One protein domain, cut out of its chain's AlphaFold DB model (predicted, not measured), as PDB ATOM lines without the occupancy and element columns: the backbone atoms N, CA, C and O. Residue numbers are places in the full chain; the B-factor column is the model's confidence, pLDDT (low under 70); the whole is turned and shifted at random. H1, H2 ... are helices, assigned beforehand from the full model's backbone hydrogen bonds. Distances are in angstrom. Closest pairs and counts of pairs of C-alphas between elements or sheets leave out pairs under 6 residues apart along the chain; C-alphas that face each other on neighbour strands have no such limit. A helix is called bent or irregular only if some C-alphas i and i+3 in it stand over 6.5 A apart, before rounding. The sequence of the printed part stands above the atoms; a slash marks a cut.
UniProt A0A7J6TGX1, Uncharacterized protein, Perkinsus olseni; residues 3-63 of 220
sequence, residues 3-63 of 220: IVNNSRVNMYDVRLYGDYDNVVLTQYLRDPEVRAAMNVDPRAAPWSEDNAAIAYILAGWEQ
ATOM      1  N   ILE A   3      92.728 122.897  69.456       61.72
ATOM      2  CA  ILE A   3      93.857 122.976  68.516       61.72
ATOM      3  C   ILE A   3      93.934 121.692  67.686       61.72
ATOM      4  O   ILE A   3      93.905 121.757  66.454       61.72
ATOM      5  N   VAL A   4      93.941 120.531  68.342       66.19
ATOM      6  CA  VAL A   4      94.024 119.216  67.684       66.19
ATOM      7  C   VAL A   4      92.807 118.971  66.790       66.19
ATOM      8  O   VAL A   4      92.949 118.644  65.610       66.19
ATOM      9  N   ASN A   5      91.604 119.245  67.307       68.25
ATOM     10  CA  ASN A   5      90.346 118.941  66.618       68.25
ATOM     11  C   ASN A   5      90.140 119.729  65.311       68.25
ATOM     12  O   ASN A   5      89.424 119.257  64.429       68.25
ATOM     13  N   ASN A   6      90.767 120.903  65.166       77.50
ATOM     14  CA  ASN A   6      90.575 121.769  63.997       77.50
ATOM     15  C   ASN A   6      91.776 121.797  63.048       77.50
ATOM     16  O   ASN A   6      91.588 121.971  61.846       77.50
ATOM     17  N   SER A   7      93.000 121.643  63.561       83.19
ATOM     18  CA  SER A   7      94.218 121.742  62.743       83.19
ATOM     19  C   SER A   7      94.716 120.394  62.220       83.19
ATOM     20  O   SER A   7      95.444 120.365  61.230       83.19
ATOM     21  N   ARG A   8      94.332 119.283  62.872       87.00
ATOM     22  CA  ARG A   8      94.920 117.940  62.701       87.00
ATOM     23  C   ARG A   8      96.424 117.860  62.972       87.00
ATOM     24  O   ARG A   8      97.008 116.812  62.711       87.00
ATOM     25  N   VAL A   9      97.051 118.934  63.453       91.12
ATOM     26  CA  VAL A   9      98.447 118.903  63.894       91.12
ATOM     27  C   VAL A   9      98.537 117.956  65.082       91.12
ATOM     28  O   VAL A   9      97.679 117.985  65.968       91.12
ATOM     29  N   ASN A  10      99.556 117.106  65.075       91.88
ATOM     30  CA  ASN A  10      99.820 116.201  66.178       91.88
ATOM     31  C   ASN A  10     100.327 117.012  67.385       91.88
ATOM     32  O   ASN A  10     101.302 117.755  67.274       91.88
ATOM     33  N   MET A  11      99.669 116.887  68.540       92.94
ATOM     34  CA  MET A  11     100.073 117.605  69.760       92.94
ATOM     35  C   MET A  11     101.400 117.107  70.348       92.94
ATOM     36  O   MET A  11     102.095 117.849  71.037       92.94
ATOM     37  N   TYR A  12     101.778 115.874  70.033       94.75
ATOM     38  CA  TYR A  12     103.024 115.261  70.468       94.75
ATOM     39  C   TYR A  12     104.210 115.641  69.576       94.75
ATOM     40  O   TYR A  12     105.354 115.591  70.017       94.75
ATOM     41  N   ASP A  13     103.962 116.053  68.332       95.62
ATOM     42  CA  ASP A  13     104.990 116.582  67.440       95.62
ATOM     43  C   ASP A  13     104.374 117.536  66.416       95.62
ATOM     44  O   ASP A  13     103.739 117.121  65.444       95.62
ATOM     45  N   VAL A  14     104.632 118.833  66.588       94.38
ATOM     46  CA  VAL A  14     104.057 119.896  65.743       94.38
ATOM     47  C   VAL A  14     104.454 119.824  64.265       94.38
ATOM     48  O   VAL A  14     103.921 120.573  63.446       94.38
ATOM     49  N   ARG A  15     105.412 118.963  63.905       94.50
ATOM     50  CA  ARG A  15     105.827 118.716  62.517       94.50
ATOM     51  C   ARG A  15     104.913 117.712  61.810       94.50
ATOM     52  O   ARG A  15     104.980 117.605  60.585       94.50
ATOM     53  N   LEU A  16     104.109 116.959  62.561       93.81
ATOM     54  CA  LEU A  16     103.291 115.850  62.078       93.81
ATOM     55  C   LEU A  16     101.796 116.199  62.070       93.81
ATOM     56  O   LEU A  16     101.339 117.147  62.710       93.81
ATOM     57  N   TYR A  17     101.027 115.390  61.340       92.00
ATOM     58  CA  TYR A  17      99.568 115.459  61.292       92.00
ATOM     59  C   TYR A  17      98.969 114.092  61.619       92.00
ATOM     60  O   TYR A  17      99.440 113.081  61.100       92.00
ATOM     61  N   GLY A  18      97.895 114.081  62.411       88.69
ATOM     62  CA  GLY A  18      97.299 112.856  62.953       88.69
ATOM     63  C   GLY A  18      98.144 112.214  64.057       88.69
ATOM     64  O   GLY A  18      99.258 112.655  64.324       88.69
ATOM     65  N   ASP A  19      97.601 111.189  64.709       85.38
ATOM     66  CA  ASP A  19      98.262 110.500  65.824       85.38
ATOM     67  C   ASP A  19      99.391 109.568  65.357       85.38
ATOM     68  O   ASP A  19      99.540 109.278  64.165       85.38
ATOM     69  N   TYR A  20     100.198 109.087  66.306       87.00
ATOM     70  CA  TYR A  20     101.204 108.064  66.031       87.00
ATOM     71  C   TYR A  20     100.553 106.734  65.611       87.00
ATOM     72  O   TYR A  20      99.509 106.337  66.130       87.00
ATOM     73  N   ASP A  21     101.179 106.030  64.662       88.38
ATOM     74  CA  ASP A  21     100.697 104.728  64.198       88.38
ATOM     75  C   ASP A  21     101.194 103.597  65.110       88.38
ATOM     76  O   ASP A  21     102.326 103.125  64.997       88.38
ATOM     77  N   ASN A  22     100.302 103.136  65.986       89.75
ATOM     78  CA  ASN A  22     100.543 102.030  66.912       89.75
ATOM     79  C   ASN A  22      99.858 100.718  66.479       89.75
ATOM     80  O   ASN A  22      99.716  99.792  67.287       89.75
ATOM     81  N   VAL A  23      99.413 100.594  65.220       93.12
ATOM     82  CA  VAL A  23      98.637  99.429  64.752       93.12
ATOM     83  C   VAL A  23      99.432  98.131  64.891       93.12
ATOM     84  O   VAL A  23      98.909  97.143  65.410       93.12
ATOM     85  N   VAL A  24     100.703  98.136  64.482       95.50
ATOM     86  CA  VAL A  24     101.569  96.944  64.533       95.50
ATOM     87  C   VAL A  24     101.804  96.494  65.976       95.50
ATOM     88  O   VAL A  24     101.661  95.310  66.282       95.50
ATOM     89  N   LEU A  25     102.092  97.434  66.884       94.62
ATOM     90  CA  LEU A  25     102.269  97.140  68.308       94.62
ATOM     91  C   LEU A  25     100.982  96.574  68.923       94.62
ATOM     92  O   LEU A  25     101.016  95.565  69.627       94.62
ATOM     93  N   THR A  26      99.838  97.180  68.595       95.94
ATOM     94  CA  THR A  26      98.520  96.735  69.063       95.94
ATOM     95  C   THR A  26      98.219  95.307  68.630       95.94
ATOM     96  O   THR A  26      97.733  94.510  69.430       95.94
ATOM     97  N   GLN A  27      98.493  94.971  67.368       97.12
ATOM     98  CA  GLN A  27      98.280  93.624  66.844       97.12
ATOM     99  C   GLN A  27      99.196  92.613  67.535       97.12
ATOM    100  O   GLN A  27      98.705  91.594  68.015       97.12
ATOM    101  N   TYR A  28     100.488  92.931  67.666       97.81
ATOM    102  CA  TYR A  28     101.463  92.065  68.328       97.81
ATOM    103  C   TYR A  28     101.085  91.771  69.788       97.81
ATOM    104  O   TYR A  28     101.047  90.617  70.199       97.81
ATOM    105  N   LEU A  29     100.714  92.790  70.572       97.69
ATOM    106  CA  LEU A  29     100.353  92.619  71.988       97.69
ATOM    107  C   LEU A  29      98.965  91.990  72.208       97.69
ATOM    108  O   LEU A  29      98.624  91.583  73.325       97.69
ATOM    109  N   ARG A  30      98.143  91.906  71.157       97.44
ATOM    110  CA  ARG A  30      96.858  91.191  71.168       97.44
ATOM    111  C   ARG A  30      96.964  89.753  70.673       97.44
ATOM    112  O   ARG A  30      96.010  89.003  70.878       97.44
ATOM    113  N   ASP A  31      98.083  89.374  70.068       97.94
ATOM    114  CA  ASP A  31      98.300  88.023  69.571       97.94
ATOM    115  C   ASP A  31      98.229  86.989  70.721       97.94
ATOM    116  O   ASP A  31      98.857  87.188  71.770       97.94
ATOM    117  N   PRO A  32      97.445  85.900  70.586       97.00
ATOM    118  CA  PRO A  32      97.296  84.902  71.643       97.00
ATOM    119  C   PRO A  32      98.602  84.207  72.042       97.00
ATOM    120  O   PRO A  32      98.781  83.920  73.224       97.00
ATOM    121  N   GLU A  33      99.508  83.948  71.095       98.06
ATOM    122  CA  GLU A  33     100.795  83.304  71.370       98.06
ATOM    123  C   GLU A  33     101.721  84.260  72.118       98.06
ATOM    124  O   GLU A  33     102.329  83.873  73.117       98.06
ATOM    125  N   VAL A  34     101.760  85.533  71.713       98.25
ATOM    126  CA  VAL A  34     102.523  86.578  72.418       98.25
ATOM    127  C   VAL A  34     101.998  86.765  73.844       98.25
ATOM    128  O   VAL A  34     102.770  86.807  74.803       98.25
ATOM    129  N   ARG A  35     100.673  86.813  74.023       98.12
ATOM    130  CA  ARG A  35     100.041  86.914  75.349       98.12
ATOM    131  C   ARG A  35     100.329  85.697  76.222       98.12
ATOM    132  O   ARG A  35     100.616  85.867  77.406       98.12
ATOM    133  N   ALA A  36     100.286  84.492  75.652       98.00
ATOM    134  CA  ALA A  36     100.643  83.268  76.360       98.00
ATOM    135  C   ALA A  36     102.126  83.267  76.767       98.00
ATOM    136  O   ALA A  36     102.438  82.962  77.915       98.00
ATOM    137  N   ALA A  37     103.028  83.687  75.875       98.38
ATOM    138  CA  ALA A  37     104.461  83.788  76.152       98.38
ATOM    139  C   ALA A  37     104.783  84.795  77.273       98.38
ATOM    140  O   ALA A  37     105.690  84.566  78.070       98.38
ATOM    141  N   MET A  38     104.011  85.883  77.378       97.88
ATOM    142  CA  MET A  38     104.110  86.861  78.470       97.88
ATOM    143  C   MET A  38     103.352  86.448  79.746       97.88
ATOM    144  O   MET A  38     103.335  87.210  80.711       97.88
ATOM    145  N   ASN A  39     102.738  85.259  79.782       98.00
ATOM    146  CA  ASN A  39     101.909  84.767  80.890       98.00
ATOM    147  C   ASN A  39     100.742  85.705  81.254       98.00
ATOM    148  O   ASN A  39     100.387  85.853  82.426       98.00
ATOM    149  N   VAL A  40     100.131  86.351  80.257       98.06
ATOM    150  CA  VAL A  40      98.944  87.187  80.473       98.06
ATOM    151  C   VAL A  40      97.762  86.294  80.845       98.06
ATOM    152  O   VAL A  40      97.430  85.361  80.114       98.06
ATOM    153  N   ASP A  41      97.100  86.597  81.965       97.31
ATOM    154  CA  ASP A  41      95.900  85.876  82.398       97.31
ATOM    155  C   ASP A  41      94.848  85.874  81.267       97.31
ATOM    156  O   ASP A  41      94.495  86.949  80.767       97.31
ATOM    157  N   PRO A  42      94.305  84.709  80.864       94.81
ATOM    158  CA  PRO A  42      93.302  84.630  79.801       94.81
ATOM    159  C   PRO A  42      92.039  85.469  80.050       94.81
ATOM    160  O   PRO A  42      91.317  85.779  79.106       94.81
ATOM    161  N   ARG A  43      91.761  85.847  81.306       96.44
ATOM    162  CA  ARG A  43      90.639  86.719  81.691       96.44
ATOM    163  C   ARG A  43      90.919  88.204  81.452       96.44
ATOM    164  O   ARG A  43      89.983  89.000  81.479       96.44
ATOM    165  N   ALA A  44      92.178  88.599  81.267       96.06
ATOM    166  CA  ALA A  44      92.536  89.986  81.010       96.06
ATOM    167  C   ALA A  44      91.988  90.443  79.653       96.06
ATOM    168  O   ALA A  44      92.058  89.715  78.660       96.06
ATOM    169  N   ALA A  45      91.498  91.681  79.595       94.69
ATOM    170  CA  ALA A  45      91.021  92.281  78.355       94.69
ATOM    171  C   ALA A  45      92.113  92.296  77.257       94.69
ATOM    172  O   ALA A  45      93.316  92.194  77.556       94.69
ATOM    173  N   PRO A  46      91.725  92.426  75.973       94.31
ATOM    174  CA  PRO A  46      92.676  92.712  74.907       94.31
ATOM    175  C   PRO A  46      93.499  93.953  75.246       94.31
ATOM    176  O   PRO A  46      92.975  94.918  75.803       94.31
ATOM    177  N   TRP A  47      94.785  93.927  74.899       96.00
ATOM    178  CA  TRP A  47      95.673  95.055  75.155       96.00
ATOM    179  C   TRP A  47      95.152  96.332  74.475       96.00
ATOM    180  O   TRP A  47      94.619  96.284  73.364       96.00
ATOM    181  N   SER A  48      95.289  97.467  75.142       94.06
ATOM    182  CA  SER A  48      95.013  98.803  74.617       94.06
ATOM    183  C   SER A  48      96.090  99.723  75.168       94.06
ATOM    184  O   SER A  48      96.510  99.517  76.307       94.06
ATOM    185  N   GLU A  49      96.521 100.699  74.373       91.19
ATOM    186  CA  GLU A  49      97.499 101.710  74.794       91.19
ATOM    187  C   GLU A  49      96.970 102.492  75.999       91.19
ATOM    188  O   GLU A  49      97.600 102.507  77.052       91.19
ATOM    189  N   ASP A  50      95.733 102.989  75.882       91.06
ATOM    190  CA  ASP A  50      95.066 103.756  76.928       91.06
ATOM    191  C   ASP A  50      93.768 103.108  77.414       91.06
ATOM    192  O   ASP A  50      93.121 102.307  76.724       91.06
ATOM    193  N   ASN A  51      93.346 103.518  78.615       93.69
ATOM    194  CA  ASN A  51      92.047 103.191  79.190       93.69
ATOM    195  C   ASN A  51      91.247 104.470  79.480       93.69
ATOM    196  O   ASN A  51      91.477 105.156  80.478       93.69
ATOM    197  N   ALA A  52      90.251 104.750  78.635       92.00
ATOM    198  CA  ALA A  52      89.433 105.958  78.725       92.00
ATOM    199  C   ALA A  52      88.669 106.103  80.056       92.00
ATOM    200  O   ALA A  52      88.467 107.220  80.527       92.00
ATOM    201  N   ALA A  53      88.258 104.995  80.686       93.69
ATOM    202  CA  ALA A  53      87.563 105.052  81.971       93.69
ATOM    203  C   ALA A  53      88.509 105.504  83.093       93.69
ATOM    204  O   ALA A  53      88.136 106.340  83.913       93.69
ATOM    205  N   ILE A  54      89.743 104.992  83.100       92.94
ATOM    206  CA  ILE A  54      90.772 105.413  84.058       92.94
ATOM    207  C   ILE A  54      91.161 106.873  83.822       92.94
ATOM    208  O   ILE A  54      91.182 107.644  84.780       92.94
ATOM    209  N   ALA A  55      91.384 107.272  82.566       91.81
ATOM    210  CA  ALA A  55      91.668 108.662  82.214       91.81
ATOM    211  C   ALA A  55      90.563 109.607  82.718       91.81
ATOM    212  O   ALA A  55      90.846 110.601  83.378       91.81
ATOM    213  N   TYR A  56      89.291 109.251  82.507       91.44
ATOM    214  CA  TYR A  56      88.155 110.038  82.989       91.44
ATOM    215  C   TYR A  56      88.116 110.164  84.520       91.44
ATOM    216  O   TYR A  56      87.902 111.254  85.046       91.44
ATOM    217  N   ILE A  57      88.348 109.065  85.247       93.06
ATOM    218  CA  ILE A  57      88.355 109.065  86.720       93.06
ATOM    219  C   ILE A  57      89.493 109.943  87.268       93.06
ATOM    220  O   ILE A  57      89.318 110.621  88.285       93.06
ATOM    221  N   LEU A  58      90.651 109.945  86.602       92.06
ATOM    222  CA  LEU A  58      91.844 110.670  87.046       92.06
ATOM    223  C   LEU A  58      91.948 112.105  86.509       92.06
ATOM    224  O   LEU A  58      92.738 112.874  87.052       92.06
ATOM    225  N   ALA A  59      91.125 112.519  85.543       88.69
ATOM    226  CA  ALA A  59      91.182 113.859  84.942       88.69
ATOM    227  C   ALA A  59      91.100 115.004  85.974       88.69
ATOM    228  O   ALA A  59      91.793 116.013  85.872       88.69
ATOM    229  N   GLY A  60      90.294 114.847  87.031       85.50
ATOM    230  CA  GLY A  60      90.216 115.845  88.108       85.50
ATOM    231  C   GLY A  60      91.475 115.924  88.988       85.50
ATOM    232  O   GLY A  60      91.702 116.932  89.658       85.50
ATOM    233  N   TRP A  61      92.289 114.867  89.007       84.19
ATOM    234  CA  TRP A  61      93.541 114.790  89.765       84.19
ATOM    235  C   TRP A  61      94.726 115.338  88.980       84.19
ATOM    236  O   TRP A  61      95.642 115.867  89.599       84.19
ATOM    237  N   GLU A  62      94.686 115.267  87.650       81.81
ATOM    238  CA  GLU A  62      95.711 115.803  86.745       81.81
ATOM    239  C   GLU A  62      96.026 117.283  87.023       81.81
ATOM    240  O   GLU A  62      97.172 117.717  86.964       81.81
ATOM    241  N   GLN A  63      95.018 118.052  87.440       82.69
ATOM    242  CA  GLN A  63      95.165 119.472  87.771       82.69
ATOM    243  C   GLN A  63      95.906 119.726  89.102       82.69
ATOM    244  O   GLN A  63      96.185 120.874  89.457       82.69
TER     245      GLN A  63
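What this domain is: This is residues 3 to 63 of the 220 residues of an uncharacterized protein of Perkinsus olseni (UniProt A0A7J6TGX1). H4, the longest helix, sticks out as a free arm, residues 50 to 63, from an open hook: the chain runs from H1 through a long loop to H2 and H3 at the far end, then folds back to H4. The printed part has 61 residues, with helices H1, H2, H3, H4 in chain order and no named strand; it is all helix by class, with 30 residues, under half, in named elements. It is flat, 41 by 29 by 14 A, and only just extended, close to loose, with a radius of gyration of the C-alphas of 15.8 A.

Where its parts are: Find C-alpha 52 at (89.433, 105.958, 78.725); H4 runs 14.2 A to residue 62. It is irregular: C-alphas 57 and 60 are 7.2 A apart. H3 is residues 32 to 37, 8.5 A; H2 is residues 23 to 30, 10.6 A; H1, residues 3 to 7, 5.9 A, begins at C-alpha 3, (93.857, 122.976, 68.516).

How they stand to each other: H4 is apart from H1, H2 and H3. H2 and H3 are close but not clearly touching, the closest C-alphas, Leu 29 and Arg 35, 6.6 A apart, at a steep tilt of 66 degrees, the same way. H1 is apart from H2 and H3. Every O i to N i+4 pair is within hydrogen-bond range in H1, H2 and H3, and 5 of 7 in H4.

The domain as a whole: C-alphas 6 and 37, the farthest apart, are 42.2 A apart. The printed part has no cut; links H1 to H2 and H3 to H4 are long. Residues 3 to 5 have pLDDT under 70.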